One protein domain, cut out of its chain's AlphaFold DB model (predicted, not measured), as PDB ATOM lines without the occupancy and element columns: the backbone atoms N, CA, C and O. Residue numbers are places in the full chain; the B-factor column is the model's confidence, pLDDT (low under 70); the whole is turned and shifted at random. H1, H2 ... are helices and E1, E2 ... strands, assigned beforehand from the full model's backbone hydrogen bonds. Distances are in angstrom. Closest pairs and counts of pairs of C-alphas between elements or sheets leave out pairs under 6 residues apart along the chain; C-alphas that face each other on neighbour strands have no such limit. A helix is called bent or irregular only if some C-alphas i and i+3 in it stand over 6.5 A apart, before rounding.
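This is residues 2 to 155 and 172 to 176 of the 425 residues of an uncharacterized protein of Parabacteroides goldsteinii CL02T12C30 (UniProt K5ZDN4). The chain is wound in stacked turns, a short, somewhat irregular solenoid whose parallel strands E1, E2, E3 and E6 line one side, while H1 reaches away from it as an arm with residues 2 to 9 sticking out. E2 and E3 bend at the corners of their turns, the first two return paths hold the short helices H2 and H3, and the later turns are mostly loop, with the small hairpin of E4 and E5 at a corner. The printed part has 159 residues, with three named helices and six named strands in the order H1 E1 H2 E2 H3 E3 E4 E5 E6; the class is mixed, helices and strands, with under half of the residues in named elements. It is compact, with a radius of gyration of the C-alphas of 15.5 A and spans of 48 by 34 by 29 A.

H1, residues 2 to 20, only grazes, with its residues 13 to 20, the twisted parallel sheet of E1, residues 25 to 29, E2, residues 52 to 60, E3, residues 74 to 83, and E6, residues 132 to 134, in that order. The closest C-alphas of H1 and E6 are those of Leu 17 and Tyr 132, 6.6 A apart. Across the neighbour strands E1 and E2, N 27 and O 54 are within hydrogen-bond range at 2.9 A; across E2 and E3, N 55 and O 76 are within this range at 2.9 A; and across E3 and E6, N 75 and O 132 are within it at 3.0 A. H2, residues 35 to 41, is over E1 at a height over the sheet of 9.2 A and runs across the strands, at 66 degrees to E1 on the local plane; the closest C-alphas are those of Cys 29 and Leu 35, 6.0 A apart. H3, residues 64 to 69, is not on the sheet; it is close to H2 but not clearly touching, with C-alphas 36 and 66 the closest at 7.6 A. E1, H2, E2 and E2, H3, E3 are strand-helix-strand units, two parallel neighbour strands with a helix between, each with a right-handed crossover. E3 runs on into E4, residues 85 to 87, at 94 degrees. E4 forms an antiparallel hairpin with E5, residues 102 to 104, where N 104 and O 85 are 2.8 A apart. Every O i to N i+4 pair is within hydrogen-bond range in H1 and H2; in H3 it is 0 of 2, beside 2 of 3 O i to N i+3 pairs.

H1 begins at C-alpha 2, (30.536, 48.474, 90.555), and is 26.7 A long. E1 measures 13.0 A, E2 19.6 A with a bend of 98 degrees at residue 57, and E3 22.1 A with a bend of 76 degrees at residue 79. H2 is 9.9 A long and H3 9.7 A. E4, E5 and E6 have three residues each, and E6 ends at C-alpha 134, (28.089, 29.690, 75.613).

The C-alphas farthest apart are those of Leu 2 and Asn 99, 48.7 A. The links from E4 to E5 and from E5 to E6 are long, and residues 108 to 109 pair with 141 to 142, parallel. Residues 156 to 171 are not printed, with C-alphas 155 and 172 10.9 A apart across the cut. The mean pLDDT of the printed part is 85.2; residues 2 to 5, 8, 22, 92 to 100 and 118 to 126 are under 70.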
ATOM      1  N   LEU A   2      30.710  49.915  90.285       52.34
ATOM      2  CA  LEU A   2      30.536  48.474  90.555       52.34
ATOM      3  C   LEU A   2      30.107  47.628  89.333       52.34
ATOM      4  O   LEU A   2      30.751  46.626  89.060       52.34
ATOM      5  N   MET A   3      29.122  48.059  88.529       56.12
ATOM      6  CA  MET A   3      28.665  47.297  87.342       56.12
ATOM      7  C   MET A   3      29.758  47.116  86.271       56.12
ATOM      8  O   MET A   3      29.887  46.054  85.681       56.12
ATOM      9  N   LYS A   4      30.617  48.128  86.070       60.97
ATOM     10  CA  LYS A   4      31.781  48.011  85.171       60.97
ATOM     11  C   LYS A   4      32.827  47.027  85.697       60.97
ATOM     12  O   LYS A   4      33.555  46.455  84.900       60.97
ATOM     13  N   HIS A   5      32.920  46.868  87.018       65.69
ATOM     14  CA  HIS A   5      33.842  45.928  87.650       65.69
ATOM     15  C   HIS A   5      33.331  44.490  87.511       65.69
ATOM     16  O   HIS A   5      34.100  43.630  87.109       65.69
ATOM     17  N   PHE A   6      32.029  44.268  87.723       72.31
ATOM     18  CA  PHE A   6      31.369  42.986  87.462       72.31
ATOM     19  C   PHE A   6      31.541  42.536  86.007       72.31
ATOM     20  O   PHE A   6      32.080  41.465  85.767       72.31
ATOM     21  N   ILE A   7      31.170  43.377  85.030       70.12
ATOM     22  CA  ILE A   7      31.299  43.022  83.607       70.12
ATOM     23  C   ILE A   7      32.757  42.687  83.273       70.12
ATOM     24  O   ILE A   7      33.010  41.747  82.530       70.12
ATOM     25  N   LEU A   8      33.736  43.397  83.847       66.31
ATOM     26  CA  LEU A   8      35.155  43.082  83.660       66.31
ATOM     27  C   LEU A   8      35.542  41.716  84.263       66.31
ATOM     28  O   LEU A   8      36.293  40.977  83.637       66.31
ATOM     29  N   ILE A   9      35.039  41.377  85.454       71.88
ATOM     30  CA  ILE A   9      35.304  40.092  86.121       71.88
ATOM     31  C   ILE A   9      34.631  38.950  85.362       71.88
ATOM     32  O   ILE A   9      35.306  37.979  85.031       71.88
ATOM     33  N   LEU A  10      33.349  39.089  85.009       75.94
ATOM     34  CA  LEU A  10      32.619  38.091  84.232       75.94
ATOM     35  C   LEU A  10      33.272  37.890  82.863       75.94
ATOM     36  O   LEU A  10      33.542  36.759  82.477       75.94
ATOM     37  N   THR A  11      33.602  38.966  82.144       75.25
ATOM     38  CA  THR A  11      34.289  38.852  80.847       75.25
ATOM     39  C   THR A  11      35.679  38.242  80.982       75.25
ATOM     40  O   THR A  11      36.072  37.472  80.108       75.25
ATOM     41  N   ALA A  12      36.424  38.513  82.058       71.50
ATOM     42  CA  ALA A  12      37.715  37.879  82.317       71.50
ATOM     43  C   ALA A  12      37.575  36.386  82.660       71.50
ATOM     44  O   ALA A  12      38.309  35.573  82.099       71.50
ATOM     45  N   ALA A  13      36.616  36.016  83.515       74.69
ATOM     46  CA  ALA A  13      36.300  34.628  83.848       74.69
ATOM     47  C   ALA A  13      35.870  33.856  82.593       74.69
ATOM     48  O   ALA A  13      36.449  32.818  82.276       74.69
ATOM     49  N   MET A  14      34.952  34.424  81.806       80.25
ATOM     50  CA  MET A  14      34.525  33.873  80.522       80.25
ATOM     51  C   MET A  14      35.692  33.782  79.536       80.25
ATOM     52  O   MET A  14      35.867  32.744  78.917       80.25
ATOM     53  N   SER A  15      36.553  34.798  79.423       75.50
ATOM     54  CA  SER A  15      37.736  34.752  78.544       75.50
ATOM     55  C   SER A  15      38.729  33.667  78.963       75.50
ATOM     56  O   SER A  15      39.289  32.975  78.110       75.50
ATOM     57  N   SER A  16      38.933  33.489  80.271       75.31
ATOM     58  CA  SER A  16      39.769  32.425  80.827       75.31
ATOM     59  C   SER A  16      39.192  31.049  80.500       75.31
ATOM     60  O   SER A  16      39.924  30.193  80.009       75.31
ATOM     61  N   LEU A  17      37.884  30.847  80.690       74.31
ATOM     62  CA  LEU A  17      37.200  29.595  80.352       74.31
ATOM     63  C   LEU A  17      37.204  29.338  78.833       74.31
ATOM     64  O   LEU A  17      37.527  28.238  78.391       74.31
ATOM     65  N   ILE A  18      36.961  30.359  78.004       74.19
ATOM     66  CA  ILE A  18      37.073  30.264  76.537       74.19
ATOM     67  C   ILE A  18      38.453  29.748  76.141       74.19
ATOM     68  O   ILE A  18      38.542  28.845  75.310       74.19
ATOM     69  N   THR A  19      39.501  30.326  76.734       73.62
ATOM     70  CA  THR A  19      40.898  29.992  76.437       73.62
ATOM     71  C   THR A  19      41.254  28.593  76.932       73.62
ATOM     72  O   THR A  19      41.858  27.826  76.185       73.62
ATOM     73  N   ALA A  20      40.849  28.237  78.155       71.12
ATOM     74  CA  ALA A  20      41.098  26.924  78.750       71.12
ATOM     75  C   ALA A  20      40.459  25.783  77.944       71.12
ATOM     76  O   ALA A  20      41.018  24.693  77.880       71.12
ATOM     77  N   HIS A  21      39.337  26.060  77.278       70.25
ATOM     78  CA  HIS A  21      38.598  25.084  76.480       70.25
ATOM     79  C   HIS A  21      38.647  25.388  74.970       70.25
ATOM     80  O   HIS A  21      37.709  25.069  74.247       70.25
ATOM     81  N   ALA A  22      39.705  26.039  74.469       65.06
ATOM     82  CA  ALA A  22      39.781  26.490  73.073       65.06
ATOM     83  C   ALA A  22      39.786  25.344  72.039       65.06
ATOM     84  O   ALA A  22      39.249  25.509  70.941       65.06
ATOM     85  N   GLU A  23      40.355  24.185  72.382       74.25
ATOM     86  CA  GLU A  23      40.289  22.983  71.549       74.25
ATOM     87  C   GLU A  23      38.932  22.298  71.745       74.25
ATOM     88  O   GLU A  23      38.638  21.740  72.801       74.25
ATOM     89  N   ARG A  24      38.076  22.378  70.719       83.75
ATOM     90  CA  ARG A  24      36.738  21.777  70.734       83.75
ATOM     91  C   ARG A  24      36.510  20.943  69.489       83.75
ATOM     92  O   ARG A  24      36.827  21.368  68.375       83.75
ATOM     93  N   ILE A  25      35.860  19.798  69.659       92.94
ATOM     94  CA  ILE A  25      35.270  19.090  68.527       92.94
ATOM     95  C   ILE A  25      34.142  19.976  67.986       92.94
ATOM     96  O   ILE A  25      33.250  20.388  68.726       92.94
ATOM     97  N   THR A  26      34.199  20.295  66.693       95.38
ATOM     98  CA  THR A  26      33.198  21.149  66.043       95.38
ATOM     99  C   THR A  26      32.244  20.315  65.201       95.38
ATOM    100  O   THR A  26      32.675  19.556  64.325       95.38
ATOM    101  N   LEU A  27      30.949  20.492  65.448       97.12
ATOM    102  CA  LEU A  27      29.856  19.829  64.751       97.12
ATOM    103  C   LEU A  27      28.937  20.872  64.103       97.12
ATOM    104  O   LEU A  27      28.732  21.971  64.626       97.12
ATOM    105  N   HIS A  28      28.384  20.515  62.950       97.75
ATOM    106  CA  HIS A  28      27.356  21.293  62.274       97.75
ATOM    107  C   HIS A  28      26.141  20.397  62.065       97.75
ATOM    108  O   HIS A  28      26.258  19.367  61.401       97.75
ATOM    109  N   CYS A  29      25.010  20.772  62.654       97.75
ATOM    110  CA  CYS A  29      23.743  20.069  62.503       97.75
ATOM    111  C   CYS A  29      22.899  20.822  61.473       97.75
ATOM    112  O   CYS A  29      22.381  21.899  61.759       97.75
ATOM    113  N   GLU A  30      22.797  20.276  60.259       95.44
ATOM    114  CA  GLU A  30      22.048  20.915  59.164       95.44
ATOM    115  C   GLU A  30      20.547  21.018  59.473       95.44
ATOM    116  O   GLU A  30      19.893  21.968  59.054       95.44
ATOM    117  N   THR A  31      20.006  20.056  60.223       96.81
ATOM    118  CA  THR A  31      18.594  19.998  60.610       96.81
ATOM    119  C   THR A  31      18.468  19.680  62.093       96.81
ATOM    120  O   THR A  31      19.191  18.818  62.595       96.81
ATOM    121  N   ALA A  32      17.506  20.289  62.784       97.06
ATOM    122  CA  ALA A  32      17.218  19.931  64.167       97.06
ATOM    123  C   ALA A  32      16.906  18.431  64.312       97.06
ATOM    124  O   ALA A  32      16.200  17.848  63.486       97.06
ATOM    125  N   GLY A  33      17.448  17.797  65.354       96.00
ATOM    126  CA  GLY A  33      17.343  16.355  65.582       96.00
ATOM    127  C   GLY A  33      18.462  15.509  64.992       96.00
ATOM    128  O   GLY A  33      18.511  14.311  65.276       96.00
ATOM    129  N   SER A  34      19.367  16.097  64.205       97.06
ATOM    130  CA  SER A  34      20.436  15.352  63.536       97.06
ATOM    131  C   SER A  34      21.700  15.179  64.379       97.06
ATOM    132  O   SER A  34      22.704  14.698  63.846       97.06
ATOM    133  N   LEU A  35      21.729  15.576  65.661       97.00
ATOM    134  CA  LEU A  35      22.971  15.552  66.445       97.00
ATOM    135  C   LEU A  35      23.548  14.135  66.569       97.00
ATOM    136  O   LEU A  35      24.755  13.961  66.406       97.00
ATOM    137  N   GLN A  36      22.698  13.125  66.789       95.25
ATOM    138  CA  GLN A  36      23.124  11.719  66.843       95.25
ATOM    139  C   GLN A  36      23.799  11.291  65.530       95.25
ATOM    140  O   GLN A  36      24.941  10.839  65.546       95.25
ATOM    141  N   ASP A  37      23.130  11.512  64.396       96.44
ATOM    142  CA  ASP A  37      23.655  11.160  63.071       96.44
ATOM    143  C   ASP A  37      24.965  11.913  62.777       96.44
ATOM    144  O   ASP A  37      25.910  11.364  62.213       96.44
ATOM    145  N   THR A  38      25.056  13.171  63.217       97.31
ATOM    146  CA  THR A  38      26.249  14.015  63.051       97.31
ATOM    147  C   THR A  38      27.443  13.463  63.836       97.31
ATOM    148  O   THR A  38      28.570  13.471  63.331       97.31
ATOM    149  N   LEU A  39      27.216  12.964  65.056       96.31
ATOM    150  CA  LEU A  39      28.238  12.308  65.877       96.31
ATOM    151  C   LEU A  39      28.716  11.005  65.223       96.31
ATOM    152  O   LEU A  39      29.922  10.790  65.084       96.31
ATOM    153  N   GLU A  40      27.785  10.172  64.756       95.81
ATOM    154  CA  GLU A  40      28.086   8.896  64.095       95.81
ATOM    155  C   GLU A  40      28.883   9.090  62.800       95.81
ATOM    156  O   GLU A  40      29.897   8.421  62.592       95.81
ATOM    157  N   LEU A  41      28.508  10.069  61.969       95.81
ATOM    158  CA  LEU A  41      29.238  10.427  60.747       95.81
ATOM    159  C   LEU A  41      30.674  10.898  61.020       95.81
ATOM    160  O   LEU A  41      31.556  10.727  60.177       95.81
ATOM    161  N   LYS A  42      30.927  11.484  62.195       95.00
ATOM    162  CA  LYS A  42      32.265  11.891  62.650       95.00
ATOM    163  C   LYS A  42      33.033  10.768  63.355       95.00
ATOM    164  O   LYS A  42      34.181  10.987  63.734       95.00
ATOM    165  N   GLY A  43      32.436   9.585  63.514       95.12
ATOM    166  CA  GLY A  43      33.031   8.453  64.226       95.12
ATOM    167  C   GLY A  43      33.075   8.627  65.749       95.12
ATOM    168  O   GLY A  43      33.855   7.951  66.413       95.12
ATOM    169  N   LEU A  44      32.263   9.528  66.310       93.50
ATOM    170  CA  LEU A  44      32.221   9.848  67.739       93.50
ATOM    171  C   LEU A  44      31.181   8.977  68.458       93.50
ATOM    172  O   LEU A  44      30.124   9.453  68.860       93.50
ATOM    173  N   THR A  45      31.460   7.678  68.570       88.62
ATOM    174  CA  THR A  45      30.493   6.694  69.096       88.62
ATOM    175  C   THR A  45      30.557   6.495  70.610       88.62
ATOM    176  O   THR A  45      29.569   6.069  71.202       88.62
ATOM    177  N   ASP A  46      31.697   6.783  71.247       91.50
ATOM    178  CA  ASP A  46      31.827   6.761  72.709       91.50
ATOM    179  C   ASP A  46      31.639   8.174  73.270       91.50
ATOM    180  O   ASP A  46      32.572   8.975  73.331       91.50
ATOM    181  N   LEU A  47      30.397   8.502  73.635       90.25
ATOM    182  CA  LEU A  47      30.025   9.854  74.057       90.25
ATOM    183  C   LEU A  47      30.750  10.300  75.334       90.25
ATOM    184  O   LEU A  47      30.940  11.498  75.530       90.25
ATOM    185  N   LYS A  48      31.206   9.361  76.172       90.00
ATOM    186  CA  LYS A  48      31.888   9.669  77.438       90.00
ATOM    187  C   LYS A  48      33.281  10.263  77.253       90.00
ATOM    188  O   LYS A  48      33.747  10.946  78.153       90.00
ATOM    189  N   GLU A  49      33.902  10.057  76.095       89.69
ATOM    190  CA  GLU A  49      35.205  10.643  75.747       89.69
ATOM    191  C   GLU A  49      35.070  12.078  75.198       89.69
ATOM    192  O   GLU A  49      36.058  12.754  74.904       89.69
ATOM    193  N   ILE A  50      33.835  12.567  75.024       91.81
ATOM    194  CA  ILE A  50      33.563  13.913  74.521       91.81
ATOM    195  C   ILE A  50      33.490  14.887  75.699       91.81
ATOM    196  O   ILE A  50      32.492  14.947  76.419       91.81
ATOM    197  N   HIS A  51      34.544  15.692  75.844       90.94
ATOM    198  CA  HIS A  51      34.679  16.685  76.914       90.94
ATOM    199  C   HIS A  51      34.391  18.125  76.471       90.94
ATOM    200  O   HIS A  51      33.896  18.926  77.260       90.94
ATOM    201  N   SER A  52      34.639  18.463  75.203       92.31
ATOM    202  CA  SER A  52      34.468  19.832  74.712       92.31
ATOM    203  C   SER A  52      33.876  19.877  73.304       92.31
ATOM    204  O   SER A  52      34.456  19.342  72.351       92.31
ATOM    205  N   LEU A  53      32.718  20.532  73.170       95.00
ATOM    206  CA  LEU A  53      31.970  20.644  71.916       95.00
ATOM    207  C   LEU A  53      31.701  22.092  71.523       95.00
ATOM    208  O   LEU A  53      31.364  22.931  72.356       95.00
ATOM    209  N   LYS A  54      31.759  22.351  70.216       96.06
ATOM    210  CA  LYS A  54      31.134  23.503  69.568       96.06
ATOM    211  C   LYS A  54      30.111  23.005  68.560       96.06
ATOM    212  O   LYS A  54      30.456  22.221  67.675       96.06
ATOM    213  N   ILE A  55      28.876  23.476  68.671       97.25
ATOM    214  CA  ILE A  55      27.791  23.117  67.757       97.25
ATOM    215  C   ILE A  55      27.319  24.366  67.013       97.25
ATOM    216  O   ILE A  55      27.280  25.474  67.547       97.25
ATOM    217  N   SER A  56      26.986  24.179  65.743       98.00
ATOM    218  CA  SER A  56      26.384  25.190  64.876       98.00
ATOM    219  C   SER A  56      25.220  24.589  64.094       98.00
ATOM    220  O   SER A  56      25.147  23.367  63.952       98.00
ATOM    221  N   GLY A  57      24.349  25.443  63.558       98.12
ATOM    222  CA  GLY A  57      23.160  25.014  62.821       98.12
ATOM    223  C   GLY A  57      21.963  24.830  63.750       98.12
ATOM    224  O   GLY A  57      21.790  25.615  64.680       98.12
ATOM    225  N   HIS A  58      21.154  23.807  63.508       98.38
ATOM    226  CA  HIS A  58      19.858  23.638  64.158       98.38
ATOM    227  C   HIS A  58      19.880  22.503  65.175       98.38
ATOM    228  O   HIS A  58      20.328  21.395  64.882       98.38
ATOM    229  N   LEU A  59      19.345  22.767  66.363       98.38
ATOM    230  CA  LEU A  59      19.026  21.753  67.364       98.38
ATOM    231  C   LEU A  59      17.558  21.877  67.752       98.38
ATOM    232  O   LEU A  59      16.953  22.934  67.646       98.38
ATOM    233  N   HIS A  60      16.996  20.813  68.298       96.31
ATOM    234  CA  HIS A  60      15.737  20.874  69.025       96.31
ATOM    235  C   HIS A  60      15.846  20.134  70.357       96.31
ATOM    236  O   HIS A  60      16.840  19.462  70.637       96.31
ATOM    237  N   ALA A  61      14.799  20.179  71.183       92.62
ATOM    238  CA  ALA A  61      14.820  19.579  72.519       92.62
ATOM    239  C   ALA A  61      15.171  18.077  72.558       92.62
ATOM    240  O   ALA A  61      15.656  17.596  73.583       92.62
ATOM    241  N   GLY A  62      14.954  17.337  71.466       90.75
ATOM    242  CA  GLY A  62      15.368  15.941  71.349       90.75
ATOM    243  C   GLY A  62      16.886  15.728  71.301       90.75
ATOM    244  O   GLY A  62      17.340  14.668  71.720       90.75
ATOM    245  N   ASP A  63      17.677  16.708  70.853       95.12
ATOM    246  CA  ASP A  63      19.144  16.600  70.777       95.12
ATOM    247  C   ASP A  63      19.791  16.754  72.158       95.12
ATOM    248  O   ASP A  63      20.745  16.054  72.491       95.12
ATOM    249  N   PHE A  64      19.220  17.614  73.009       92.62
ATOM    250  CA  PHE A  64      19.783  17.960  74.320       92.62
ATOM    251  C   PHE A  64      19.933  16.759  75.265       92.62
ATOM    252  O   PHE A  64      20.781  16.771  76.153       92.62
ATOM    253  N   ARG A  65      19.158  15.685  75.064       86.50
ATOM    254  CA  ARG A  65      19.299  14.444  75.844       86.50
ATOM    255  C   ARG A  65      20.645  13.742  75.626       86.50
ATOM    256  O   ARG A  65      21.038  12.936  76.465       86.50
ATOM    257  N   LEU A  66      21.322  14.001  74.503       89.81
ATOM    258  CA  LEU A  66      22.622  13.406  74.189       89.81
ATOM    259  C   LEU A  66      23.746  14.037  75.011       89.81
ATOM    260  O   LEU A  66      24.683  13.334  75.368       89.81
ATOM    261  N   PHE A  67      23.628  15.314  75.390       91.69
ATOM    262  CA  PHE A  67      24.638  15.979  76.222       91.69
ATOM    263  C   PHE A  67      24.812  15.292  77.579       91.69
ATOM    264  O   PHE A  67      25.932  15.120  78.038       91.69
ATOM    265  N   LYS A  68      23.723  14.773  78.158       86.69
ATOM    266  CA  LYS A  68      23.737  13.978  79.403       86.69
ATOM    267  C   LYS A  68      24.388  12.595  79.260       86.69
ATOM    268  O   LYS A  68      24.391  11.798  80.185       86.69
ATOM    269  N   GLN A  69      24.859  12.234  78.077       86.88
ATOM    270  CA  GLN A  69      25.616  11.000  77.865       86.88
ATOM    271  C   GLN A  69      27.106  11.288  77.677       86.88
ATOM    272  O   GLN A  69      27.895  10.352  77.559       86.88
ATOM    273  N   MET A  70      27.476  12.569  77.658       90.06
ATOM    274  CA  MET A  70      28.828  13.051  77.437       90.06
ATOM    275  C   MET A  70      29.460  13.534  78.742       90.06
ATOM    276  O   MET A  70      28.760  13.923  79.676       90.06
ATOM    277  N   ALA A  71      30.790  13.554  78.798       89.62
ATOM    278  CA  ALA A  71      31.551  14.065  79.937       89.62
ATOM    279  C   ALA A  71      31.944  15.541  79.737       89.62
ATOM    280  O   ALA A  71      33.088  15.928  79.986       89.62
ATOM    281  N   LEU A  72      30.998  16.350  79.244       91.50
ATOM    282  CA  LEU A  72      31.254  17.728  78.828       91.50
ATOM    283  C   LEU A  72      31.697  18.602  80.004       91.50
ATOM    284  O   LEU A  72      30.952  18.764  80.968       91.50
ATOM    285  N   ASP A  73      32.870  19.216  79.867       90.56
ATOM    286  CA  ASP A  73      33.324  20.333  80.695       90.56
ATOM    287  C   ASP A  73      33.048  21.697  80.043       90.56
ATOM    288  O   ASP A  73      32.798  22.683  80.742       90.56
ATOM    289  N   SER A  74      32.982  21.733  78.707       91.44
ATOM    290  CA  SER A  74      32.748  22.940  77.920       91.44
ATOM    291  C   SER A  74      31.803  22.697  76.743       91.44
ATOM    292  O   SER A  74      32.014  21.799  75.923       91.44
ATOM    293  N   LEU A  75      30.815  23.580  76.581       94.81
ATOM    294  CA  LEU A  75      29.876  23.540  75.460       94.81
ATOM    295  C   LEU A  75      29.668  24.927  74.832       94.81
ATOM    296  O   LEU A  75      29.272  25.875  75.498       94.81
ATOM    297  N   ASP A  76      29.891  25.053  73.529       95.88
ATOM    298  CA  ASP A  76      29.611  26.275  72.769       95.88
ATOM    299  C   ASP A  76      28.403  26.065  71.845       95.88
ATOM    300  O   ASP A  76      28.482  25.322  70.862       95.88
ATOM    301  N   LEU A  77      27.291  26.732  72.173       97.25
ATOM    302  CA  LEU A  77      26.052  26.782  71.390       97.25
ATOM    303  C   LEU A  77      25.790  28.182  70.809       97.25
ATOM    304  O   LEU A  77      24.678  28.466  70.371       97.25
ATOM    305  N   SER A  78      26.780  29.079  70.806       95.88
ATOM    306  CA  SER A  78      26.599  30.493  70.431       95.88
ATOM    307  C   SER A  78      26.016  30.699  69.027       95.88
ATOM    308  O   SER A  78      25.332  31.696  68.776       95.88
ATOM    309  N   THR A  79      26.262  29.738  68.133       96.69
ATOM    310  CA  THR A  79      25.823  29.713  66.729       96.69
ATOM    311  C   THR A  79      24.719  28.689  66.446       96.69
ATOM    312  O   THR A  79      24.560  28.264  65.301       96.69
ATOM    313  N   VAL A  80      24.016  28.228  67.480       98.38
ATOM    314  CA  VAL A  80      22.884  27.306  67.343       98.38
ATOM    315  C   VAL A  80      21.577  28.082  67.250       98.38
ATOM    316  O   VAL A  80      21.344  29.012  68.017       98.38
ATOM    317  N   GLU A  81      20.695  27.647  66.361       98.25
ATOM    318  CA  GLU A  81      19.273  27.969  66.390       98.25
ATOM    319  C   GLU A  81      18.522  26.794  67.027       98.25
ATOM    320  O   GLU A  81      18.777  25.630  66.707       98.25
ATOM    321  N   ILE A  82      17.654  27.088  68.001       98.31
ATOM    322  CA  ILE A  82      16.846  26.058  68.660       98.31
ATOM    323  C   ILE A  82      15.456  26.077  68.040       98.31
ATOM    324  O   ILE A  82      14.697  27.017  68.272       98.31
ATOM    325  N   ASP A  83      15.121  25.027  67.305       98.38
ATOM    326  CA  ASP A  83      13.840  24.872  66.634       98.38
ATOM    327  C   ASP A  83      12.772  24.350  67.612       98.38
ATOM    328  O   ASP A  83      13.045  23.558  68.525       98.38
ATOM    329  N   ALA A  84      11.521  24.764  67.397       97.19
ATOM    330  CA  ALA A  84      10.378  24.228  68.127       97.19
ATOM    331  C   ALA A  84      10.233  22.717  67.886       97.19
ATOM    332  O   ALA A  84      10.482  22.207  66.793       97.19
ATOM    333  N   PHE A  85       9.770  21.984  68.901       95.12
ATOM    334  CA  PHE A  85       9.684  20.527  68.816       95.12
ATOM    335  C   PHE A  85       8.516  19.961  69.599       95.12
ATOM    336  O   PHE A  85       8.252  20.355  70.732       95.12
ATOM    337  N   TYR A  86       7.839  18.986  69.001       92.38
ATOM    338  CA  TYR A  86       6.820  18.193  69.667       92.38
ATOM    339  C   TYR A  86       7.288  16.742  69.746       92.38
ATOM    340  O   TYR A  86       7.409  16.060  68.728       92.38
ATOM    341  N   GLY A  87       7.554  16.255  70.955       88.50
ATOM    342  CA  GLY A  87       8.034  14.889  71.130       88.50
ATOM    343  C   GLY A  87       8.666  14.628  72.488       88.50
ATOM    344  O   GLY A  87       8.436  15.352  73.456       88.50
ATOM    345  N   ILE A  88       9.455  13.555  72.561       82.12
ATOM    346  CA  ILE A  88      10.275  13.232  73.732       82.12
ATOM    347  C   ILE A  88      11.526  14.115  73.670       82.12
ATOM    348  O   ILE A  88      12.408  13.871  72.845       82.12
ATOM    349  N   GLY A  89      11.569  15.169  74.489       79.94
ATOM    350  CA  GLY A  89      12.700  16.099  74.536       79.94
ATOM    351  C   GLY A  89      13.835  15.605  75.433       79.94
ATOM    352  O   GLY A  89      14.496  14.614  75.138       79.94
ATOM    353  N   THR A  90      14.052  16.300  76.550       77.88
ATOM    354  CA  THR A  90      15.219  16.160  77.447       77.88
ATOM    355  C   THR A  90      15.163  15.003  78.447       77.88
ATOM    356  O   THR A  90      16.142  14.754  79.161       77.88
ATOM    357  N   TYR A  91      14.025  14.314  78.535       71.94
ATOM    358  CA  TYR A  91      13.835  13.147  79.392       71.94
ATOM    359  C   TYR A  91      14.079  11.858  78.610       71.94
ATOM    360  O   TYR A  91      13.648  11.733  77.463       71.94
ATOM    361  N   ALA A  92      14.723  10.875  79.241       60.69
ATOM    362  CA  ALA A  92      14.823   9.542  78.658       60.69
ATOM    363  C   ALA A  92      13.429   8.881  78.589       60.69
ATOM    364  O   ALA A  92      12.624   9.060  79.513       60.69
ATOM    365  N   PRO A  93      13.121   8.093  77.541       55.91
ATOM    366  CA  PRO A  93      11.883   7.320  77.477       55.91
ATOM    367  C   PRO A  93      11.686   6.455  78.735       55.91
ATOM    368  O   PRO A  93      12.589   5.725  79.138       55.91
ATOM    369  N   GLY A  94      10.514   6.546  79.370       55.03
ATOM    370  CA  GLY A  94      10.188   5.796  80.593       55.03
ATOM    371  C   GLY A  94      10.687   6.421  81.903       55.03
ATOM    372  O   GLY A  94      10.309   5.952  82.980       55.03
ATOM    373  N   MET A  95      11.469   7.505  81.853       57.75
ATOM    374  CA  MET A  95      11.854   8.265  83.044       57.75
ATOM    375  C   MET A  95      10.601   8.883  83.687       57.75
ATOM    376  O   MET A  95       9.793   9.524  83.013       57.75
ATOM    377  N   PHE A  96      10.407   8.629  84.987       55.59
ATOM    378  CA  PHE A  96       9.200   8.982  85.758       55.59
ATOM    379  C   PHE A  96       7.873   8.368  85.257       55.59
ATOM    380  O   PHE A  96       6.798   8.846  85.615       55.59
ATOM    381  N   GLY A  97       7.913   7.315  84.431       50.75
ATOM    382  CA  GLY A  97       6.699   6.701  83.877       50.75
ATOM    383  C   GLY A  97       5.946   7.588  82.875       50.75
ATOM    384  O   GLY A  97       4.811   7.277  82.516       50.75
ATOM    385  N   TYR A  98       6.559   8.681  82.407       50.25
ATOM    386  CA  TYR A  98       5.962   9.581  81.427       50.25
ATOM    387  C   TYR A  98       6.376   9.180  80.004       50.25
ATOM    388  O   TYR A  98       7.523   9.349  79.605       50.25
ATOM    389  N   ASN A  99       5.412   8.737  79.195       55.25
ATOM    390  CA  ASN A  99       5.524   8.695  77.727       55.25
ATOM    391  C   ASN A  99       5.171  10.062  77.098       55.25
ATOM    392  O   ASN A  99       4.708  10.135  75.960       55.25
ATOM    393  N   ASN A 100       5.309  11.153  77.856       63.38
ATOM    394  CA  ASN A 100       4.657  12.415  77.529       63.38
ATOM    395  C   ASN A 100       5.488  13.215  76.533       63.38
ATOM    396  O   ASN A 100       6.343  14.015  76.914       63.38
ATOM    397  N   GLN A 101       5.171  13.020  75.255       79.50
ATOM    398  CA  GLN A 101       5.431  14.024  74.236       79.50
ATOM    399  C   GLN A 101       4.981  15.393  74.762       79.50
ATOM    400  O   GLN A 101       3.887  15.535  75.315       79.50
ATOM    401  N   ARG A 102       5.850  16.389  74.633       86.25
ATOM    402  CA  ARG A 102       5.604  17.756  75.084       86.25
ATOM    403  C   ARG A 102       5.888  18.707  73.931       86.25
ATOM    404  O   ARG A 102       6.747  18.430  73.097       86.25
ATOM    405  N   GLN A 103       5.176  19.828  73.930       92.12
ATOM    406  CA  GLN A 103       5.519  20.984  73.118       92.12
ATOM    407  C   GLN A 103       6.693  21.740  73.750       92.12
ATOM    408  O   GLN A 103       6.607  22.170  74.901       92.12
ATOM    409  N   TYR A 104       7.763  21.903  72.984       93.50
ATOM    410  CA  TYR A 104       8.919  22.736  73.284       93.50
ATOM    411  C   TYR A 104       8.909  23.941  72.346       93.50
ATOM    412  O   TYR A 104       8.613  23.800  71.154       93.50
ATOM    413  N   ASN A 105       9.203  25.116  72.892       94.88
ATOM    414  CA  ASN A 105       9.273  26.350  72.121       94.88
ATOM    415  C   ASN A 105      10.613  26.443  71.384       94.88
ATOM    416  O   ASN A 105      11.608  25.861  71.816       94.88
ATOM    417  N   GLU A 106      10.631  27.182  70.280       97.31
ATOM    418  CA  GLU A 106      11.879  27.627  69.656       97.31
ATOM    419  C   GLU A 106      12.619  28.625  70.561       97.31
ATOM    420  O   GLU A 106      12.017  29.241  71.445       97.31
ATOM    421  N   ALA A 107      13.924  28.788  70.339       97.81
ATOM    422  CA  ALA A 107      14.794  29.698  71.088       97.81
ATOM    423  C   ALA A 107      14.728  29.522  72.624       97.81
ATOM    424  O   ALA A 107      14.949  30.474  73.378       97.81
ATOM    425  N   GLU A 108      14.460  28.303  73.095       97.69
ATOM    426  CA  GLU A 108      14.395  27.941  74.512       97.69
ATOM    427  C   GLU A 108      15.472  26.906  74.846       97.69
ATOM    428  O   GLU A 108      15.527  25.859  74.203       97.69
ATOM    429  N   ILE A 109      16.278  27.128  75.895       97.50
ATOM    430  CA  ILE A 109      17.027  26.020  76.500       97.50
ATOM    431  C   ILE A 109      15.987  25.143  77.194       97.50
ATOM    432  O   ILE A 109      15.373  25.610  78.156       97.50
ATOM    433  N   PRO A 110      15.758  23.898  76.749       94.50
ATOM    434  CA  PRO A 110      14.606  23.144  77.217       94.50
ATOM    435  C   PRO A 110      14.671  22.815  78.714       94.50
ATOM    436  O   PRO A 110      15.744  22.720  79.312       94.50
ATOM    437  N   ILE A 111      13.503  22.546  79.305       89.69
ATOM    438  CA  ILE A 111      13.384  22.021  80.675       89.69
ATOM    439  C   ILE A 111      14.403  20.905  80.941       89.69
ATOM    440  O   ILE A 111      14.496  19.958  80.162       89.69
ATOM    441  N   ASN A 112      15.135  20.975  82.054       88.31
ATOM    442  CA  ASN A 112      16.117  19.963  82.447       88.31
ATOM    443  C   ASN A 112      17.207  19.671  81.389       88.31
ATOM    444  O   ASN A 112      17.775  18.581  81.411       88.31
ATOM    445  N   ALA A 113      17.497  20.566  80.437       91.75
ATOM    446  CA  ALA A 113      18.461  20.311  79.357       91.75
ATOM    447  C   ALA A 113      19.824  19.807  79.854       91.75
ATOM    448  O   ALA A 113      20.322  18.796  79.361       91.75
ATOM    449  N   PHE A 114      20.363  20.460  80.880       92.19
ATOM    450  CA  PHE A 114      21.690  20.221  81.443       92.19
ATOM    451  C   PHE A 114      21.650  19.846  82.929       92.19
ATOM    452  O   PHE A 114      22.694  19.704  83.551       92.19
ATOM    453  N   SER A 115      20.459  19.656  83.502       87.44
ATOM    454  CA  SER A 115      20.284  19.358  84.925       87.44
ATOM    455  C   SER A 115      21.101  18.143  85.377       87.44
ATOM    456  O   SER A 115      21.053  17.089  84.726       87.44
ATOM    457  N   PHE A 116      21.716  18.231  86.549       79.00
ATOM    458  CA  PHE A 116      22.257  17.087  87.276       79.00
ATOM    459  C   PHE A 116      21.355  16.747  88.474       79.00
ATOM    460  O   PHE A 116      20.815  17.620  89.144       79.00
ATOM    461  N   ARG A 117      21.110  15.461  88.748       70.31
ATOM    462  CA  ARG A 117      20.378  15.028  89.953       70.31
ATOM    463  C   ARG A 117      20.968  13.722  90.474       70.31
ATOM    464  O   ARG A 117      20.677  12.660  89.936       70.31
ATOM    465  N   SER A 118      21.725  13.800  91.567       51.66
ATOM    466  CA  SER A 118      22.430  12.655  92.172       51.66
ATOM    467  C   SER A 118      21.516  11.526  92.692       51.66
ATOM    468  O   SER A 118      22.000  10.428  92.953       51.66
ATOM    469  N   ASN A 119      20.208  11.758  92.868       49.19
ATOM    470  CA  ASN A 119      19.347  10.886  93.686       49.19
ATOM    471  C   ASN A 119      18.492   9.873  92.897       49.19
ATOM    472  O   ASN A 119      17.624   9.229  93.488       49.19
ATOM    473  N   TYR A 120      18.693   9.713  91.585       52.41
ATOM    474  CA  TYR A 120      17.892   8.785  90.775       52.41
ATOM    475  C   TYR A 120      18.738   7.615  90.268       52.41
ATOM    476  O   TYR A 120      19.530   7.746  89.342       52.41
ATOM    477  N   ASN A 121      18.509   6.442  90.864       44.75
ATOM    478  CA  ASN A 121      19.196   5.169  90.608       44.75
ATOM    479  C   ASN A 121      18.994   4.552  89.201       44.75
ATOM    480  O   ASN A 121      19.209   3.358  89.041       44.75
ATOM    481  N   ASN A 122      18.629   5.321  88.169       51.66
ATOM    482  CA  ASN A 122      18.601   4.836  86.784       51.66
ATOM    483  C   ASN A 122      19.408   5.766  85.860       51.66
ATOM    484  O   ASN A 122      18.874   6.694  85.262       51.66
ATOM    485  N   SER A 123      20.709   5.468  85.790       52.81
ATOM    486  CA  SER A 123      21.690   5.716  84.719       52.81
ATOM    487  C   SER A 123      21.220   6.517  83.490       52.81
ATOM    488  O   SER A 123      20.837   5.908  82.495       52.81
ATOM    489  N   LEU A 124      21.393   7.843  83.521       49.44
ATOM    490  CA  LEU A 124      22.127   8.634  82.514       49.44
ATOM    491  C   LEU A 124      22.722   9.842  83.270       49.44
ATOM    492  O   LEU A 124      21.983  10.736  83.677       49.44
ATOM    493  N   SER A 125      24.021   9.773  83.573       56.25
ATOM    494  CA  SER A 125      24.815  10.740  84.356       56.25
ATOM    495  C   SER A 125      24.550  12.187  83.933       56.25
ATOM    496  O   SER A 125      24.571  12.486  82.749       56.25
ATOM    497  N   GLY A 126      24.269  13.096  84.868       60.47
ATOM    498  CA  GLY A 126      24.012  14.495  84.499       60.47
ATOM    499  C   GLY A 126      25.283  15.231  84.067       60.47
ATOM    500  O   GLY A 126      26.349  14.635  83.942       60.47
ATOM    501  N   MET A 127      25.178  16.543  83.860       83.31
ATOM    502  CA  MET A 127      26.301  17.397  83.443       83.31
ATOM    503  C   MET A 127      27.251  17.697  84.620       83.31
ATOM    504  O   MET A 127      27.489  18.852  84.962       83.31
ATOM    505  N   GLU A 128      27.766  16.642  85.257       82.06
ATOM    506  CA  GLU A 128      28.582  16.655  86.486       82.06
ATOM    507  C   GLU A 128      29.896  17.428  86.349       82.06
ATOM    508  O   GLU A 128      30.469  17.833  87.359       82.06
ATOM    509  N   SER A 129      30.350  17.647  85.114       88.38
ATOM    510  CA  SER A 129      31.610  18.325  84.803       88.38
ATOM    511  C   SER A 129      31.432  19.659  84.078       88.38
ATOM    512  O   SER A 129      32.432  20.336  83.864       88.38
ATOM    513  N   LEU A 130      30.207  20.062  83.697       91.94
ATOM    514  CA  LEU A 130      29.995  21.238  82.844       91.94
ATOM    515  C   LEU A 130      30.250  22.534  83.613       91.94
ATOM    516  O   LEU A 130      29.356  23.069  84.267       91.94
ATOM    517  N   VAL A 131      31.466  23.053  83.488       90.94
ATOM    518  CA  VAL A 131      31.898  24.297  84.135       90.94
ATOM    519  C   VAL A 131      31.675  25.521  83.252       90.94
ATOM    520  O   VAL A 131      31.636  26.638  83.773       90.94
ATOM    521  N   TYR A 132      31.516  25.320  81.937       89.56
ATOM    522  CA  TYR A 132      31.440  26.393  80.952       89.56
ATOM    523  C   TYR A 132      30.423  26.133  79.831       89.56
ATOM    524  O   TYR A 132      30.451  25.092  79.171       89.56
ATOM    525  N   ILE A 133      29.576  27.130  79.545       94.25
ATOM    526  CA  ILE A 133      28.675  27.117  78.388       94.25
ATOM    527  C   ILE A 133      28.554  28.497  77.723       94.25
ATOM    528  O   ILE A 133      28.387  29.507  78.405       94.25
ATOM    529  N   GLN A 134      28.581  28.540  76.386       94.88
ATOM    530  CA  GLN A 134      28.089  29.690  75.613       94.88
ATOM    531  C   GLN A 134      26.686  29.408  75.101       94.88
ATOM    532  O   GLN A 134      26.470  28.439  74.372       94.88
ATOM    533  N   LEU A 135      25.740  30.266  75.472       97.69
ATOM    534  CA  LEU A 135      24.350  30.157  75.048       97.69
ATOM    535  C   LEU A 135      24.140  30.720  73.634       97.69
ATOM    536  O   LEU A 135      24.872  31.627  73.227       97.69
ATOM    537  N   PRO A 136      23.114  30.245  72.904       97.69
ATOM    538  CA  PRO A 136      22.687  30.865  71.656       97.69
ATOM    539  C   PRO A 136      22.408  32.359  71.820       97.69
ATOM    540  O   PRO A 136      21.715  32.780  72.746       97.69
ATOM    541  N   THR A 137      22.889  33.172  70.882       94.06
ATOM    542  CA  THR A 137      22.647  34.628  70.911       94.06
ATOM    543  C   THR A 137      21.187  35.001  70.627       94.06
ATOM    544  O   THR A 137      20.738  36.078  71.019       94.06
ATOM    545  N   THR A 138      20.434  34.102  69.987       95.75
ATOM    546  CA  THR A 138      19.013  34.250  69.635       95.75
ATOM    547  C   THR A 138      18.056  33.798  70.743       95.75
ATOM    548  O   THR A 138      16.842  33.921  70.583       95.75
ATOM    549  N   LEU A 139      18.578  33.281  71.860       98.00
ATOM    550  CA  LEU A 139      17.793  32.667  72.925       98.00
ATOM    551  C   LEU A 139      16.787  33.643  73.558       98.00
ATOM    552  O   LEU A 139      17.130  34.772  73.918       98.00
ATOM    553  N   LYS A 140      15.556  33.169  73.752       98.50
ATOM    554  CA  LYS A 140      14.437  33.902  74.356       98.50
ATOM    555  C   LYS A 140      14.072  33.407  75.744       98.50
ATOM    556  O   LYS A 140      13.673  34.217  76.585       98.50
ATOM    557  N   SER A 141      14.259  32.122  76.022       98.19
ATOM    558  CA  SER A 141      13.946  31.552  77.331       98.19
ATOM    559  C   SER A 141      14.952  30.503  77.799       98.19
ATOM    560  O   SER A 141      15.580  29.788  77.017       98.19
ATOM    561  N   ILE A 142      15.088  30.398  79.119       98.12
ATOM    562  CA  ILE A 142      15.735  29.272  79.793       98.12
ATOM    563  C   ILE A 142      14.648  28.521  80.552       98.12
ATOM    564  O   ILE A 142      14.007  29.087  81.435       98.12
ATOM    565  N   GLY A 143      14.424  27.263  80.179       95.12
ATOM    566  CA  GLY A 143      13.371  26.412  80.713       95.12
ATOM    567  C   GLY A 143      13.610  25.964  82.156       95.12
ATOM    568  O   GLY A 143      14.694  26.111  82.720       95.12
ATOM    569  N   ASN A 144      12.561  25.391  82.755       90.69
ATOM    570  CA  ASN A 144      12.587  24.957  84.154       90.69
ATOM    571  C   ASN A 144      13.768  24.016  84.415       90.69
ATOM    572  O   ASN A 144      13.993  23.085  83.641       90.69
ATOM    573  N   GLU A 145      14.501  24.230  85.504       90.81
ATOM    574  CA  GLU A 145      15.616  23.362  85.913       90.81
ATOM    575  C   GLU A 145      16.701  23.149  84.836       90.81
ATOM    576  O   GLU A 145      17.475  22.197  84.924       90.81
ATOM    577  N   ALA A 146      16.768  23.991  83.795       93.88
ATOM    578  CA  ALA A 146      17.639  23.778  82.637       93.88
ATOM    579  C   ALA A 146      19.108  23.544  83.018       93.88
ATOM    580  O   ALA A 146      19.741  22.681  82.418       93.88
ATOM    581  N   PHE A 147      19.612  24.251  84.030       94.75
ATOM    582  CA  PHE A 147      20.977  24.174  84.556       94.75
ATOM    583  C   PHE A 147      21.028  23.754  86.031       94.75
ATOM    584  O   PHE A 147      22.054  23.935  86.685       94.75
ATOM    585  N   ALA A 148      19.947  23.188  86.578       91.81
ATOM    586  CA  ALA A 148      19.903  22.825  87.991       91.81
ATOM    587  C   ALA A 148      21.035  21.847  88.364       91.81
ATOM    588  O   ALA A 148      21.257  20.848  87.675       91.81
ATOM    589  N   MET A 149      21.723  22.127  89.472       90.94
ATOM    590  CA  MET A 149      22.835  21.354  90.041       90.94
ATOM    591  C   MET A 149      24.051  21.193  89.118       90.94
ATOM    592  O   MET A 149      24.856  20.282  89.309       90.94
ATOM    593  N   THR A 150      24.197  22.044  88.104       92.00
ATOM    594  CA  THR A 150      25.405  22.049  87.269       92.00
ATOM    595  C   THR A 150      26.568  22.712  88.010       92.00
ATOM    596  O   THR A 150      26.340  23.653  88.773       92.00
ATOM    597  N   PRO A 151      27.826  22.294  87.786       93.00
ATOM    598  CA  PRO A 151      28.997  22.928  88.388       93.00
ATOM    599  C   PRO A 151      29.410  24.204  87.632       93.00
ATOM    600  O   PRO A 151      30.581  24.574  87.654       93.00
ATOM    601  N   LEU A 152      28.478  24.874  86.942       92.31
ATOM    602  CA  LEU A 152      28.767  26.106  86.213       92.31
ATOM    603  C   LEU A 152      29.362  27.140  87.169       92.31
ATOM    604  O   LEU A 152      28.753  27.471  88.186       92.31
ATOM    605  N   SER A 153      30.540  27.652  86.817       88.88
ATOM    606  CA  SER A 153      31.225  28.701  87.585       88.88
ATOM    607  C   SER A 153      30.828  30.106  87.124       88.88
ATOM    608  O   SER A 153      30.736  31.035  87.924       88.88
ATOM    609  N   ALA A 154      30.534  30.246  85.831       88.44
ATOM    610  CA  ALA A 154      30.058  31.468  85.205       88.44
ATOM    611  C   ALA A 154      29.132  31.138  84.027       88.44
ATOM    612  O   ALA A 154      29.273  30.103  83.371       88.44
ATOM    613  N   ILE A 155      28.195  32.043  83.742       93.62
ATOM    614  CA  ILE A 155      27.343  31.980  82.556       93.62
ATOM    615  C   ILE A 155      26.998  33.393  82.083       93.62
ATOM    616  O   ILE A 155      26.591  34.244  82.874       93.62
ATOM    617  N   CYS A 172      23.359  25.469  91.656       94.12
ATOM    618  CA  CYS A 172      24.649  25.566  90.959       94.12
ATOM    619  C   CYS A 172      25.743  25.943  91.979       94.12
ATOM    620  O   CYS A 172      25.826  27.112  92.367       94.12
ATOM    621  N   PRO A 173      26.576  24.999  92.461       93.12
ATOM    622  CA  PRO A 173      27.364  25.216  93.672       93.12
ATOM    623  C   PRO A 173      28.592  26.097  93.427       93.12
ATOM    624  O   PRO A 173      29.134  26.646  94.380       93.12
ATOM    625  N   GLN A 174      29.025  26.244  92.171       94.50
ATOM    626  CA  GLN A 174      30.199  27.035  91.784       94.50
ATOM    627  C   GLN A 174      29.843  28.397  91.179       94.50
ATOM    628  O   GLN A 174      30.746  29.192  90.942       94.50
ATOM    629  N   LEU A 175      28.561  28.685  90.926       95.12
ATOM    630  CA  LEU A 175      28.157  29.935  90.286       95.12
ATOM    631  C   LEU A 175      28.344  31.087  91.276       95.12
ATOM    632  O   LEU A 175      27.583  31.194  92.235       95.12
ATOM    633  N   GLU A 176      29.348  31.934  91.054       94.06
ATOM    634  CA  GLU A 176      29.702  33.002  92.001       94.06
ATOM    635  C   GLU A 176      28.886  34.277  91.796       94.06
ATOM    636  O   GLU A 176      28.479  34.937  92.759       94.06
TER     637      GLU A 176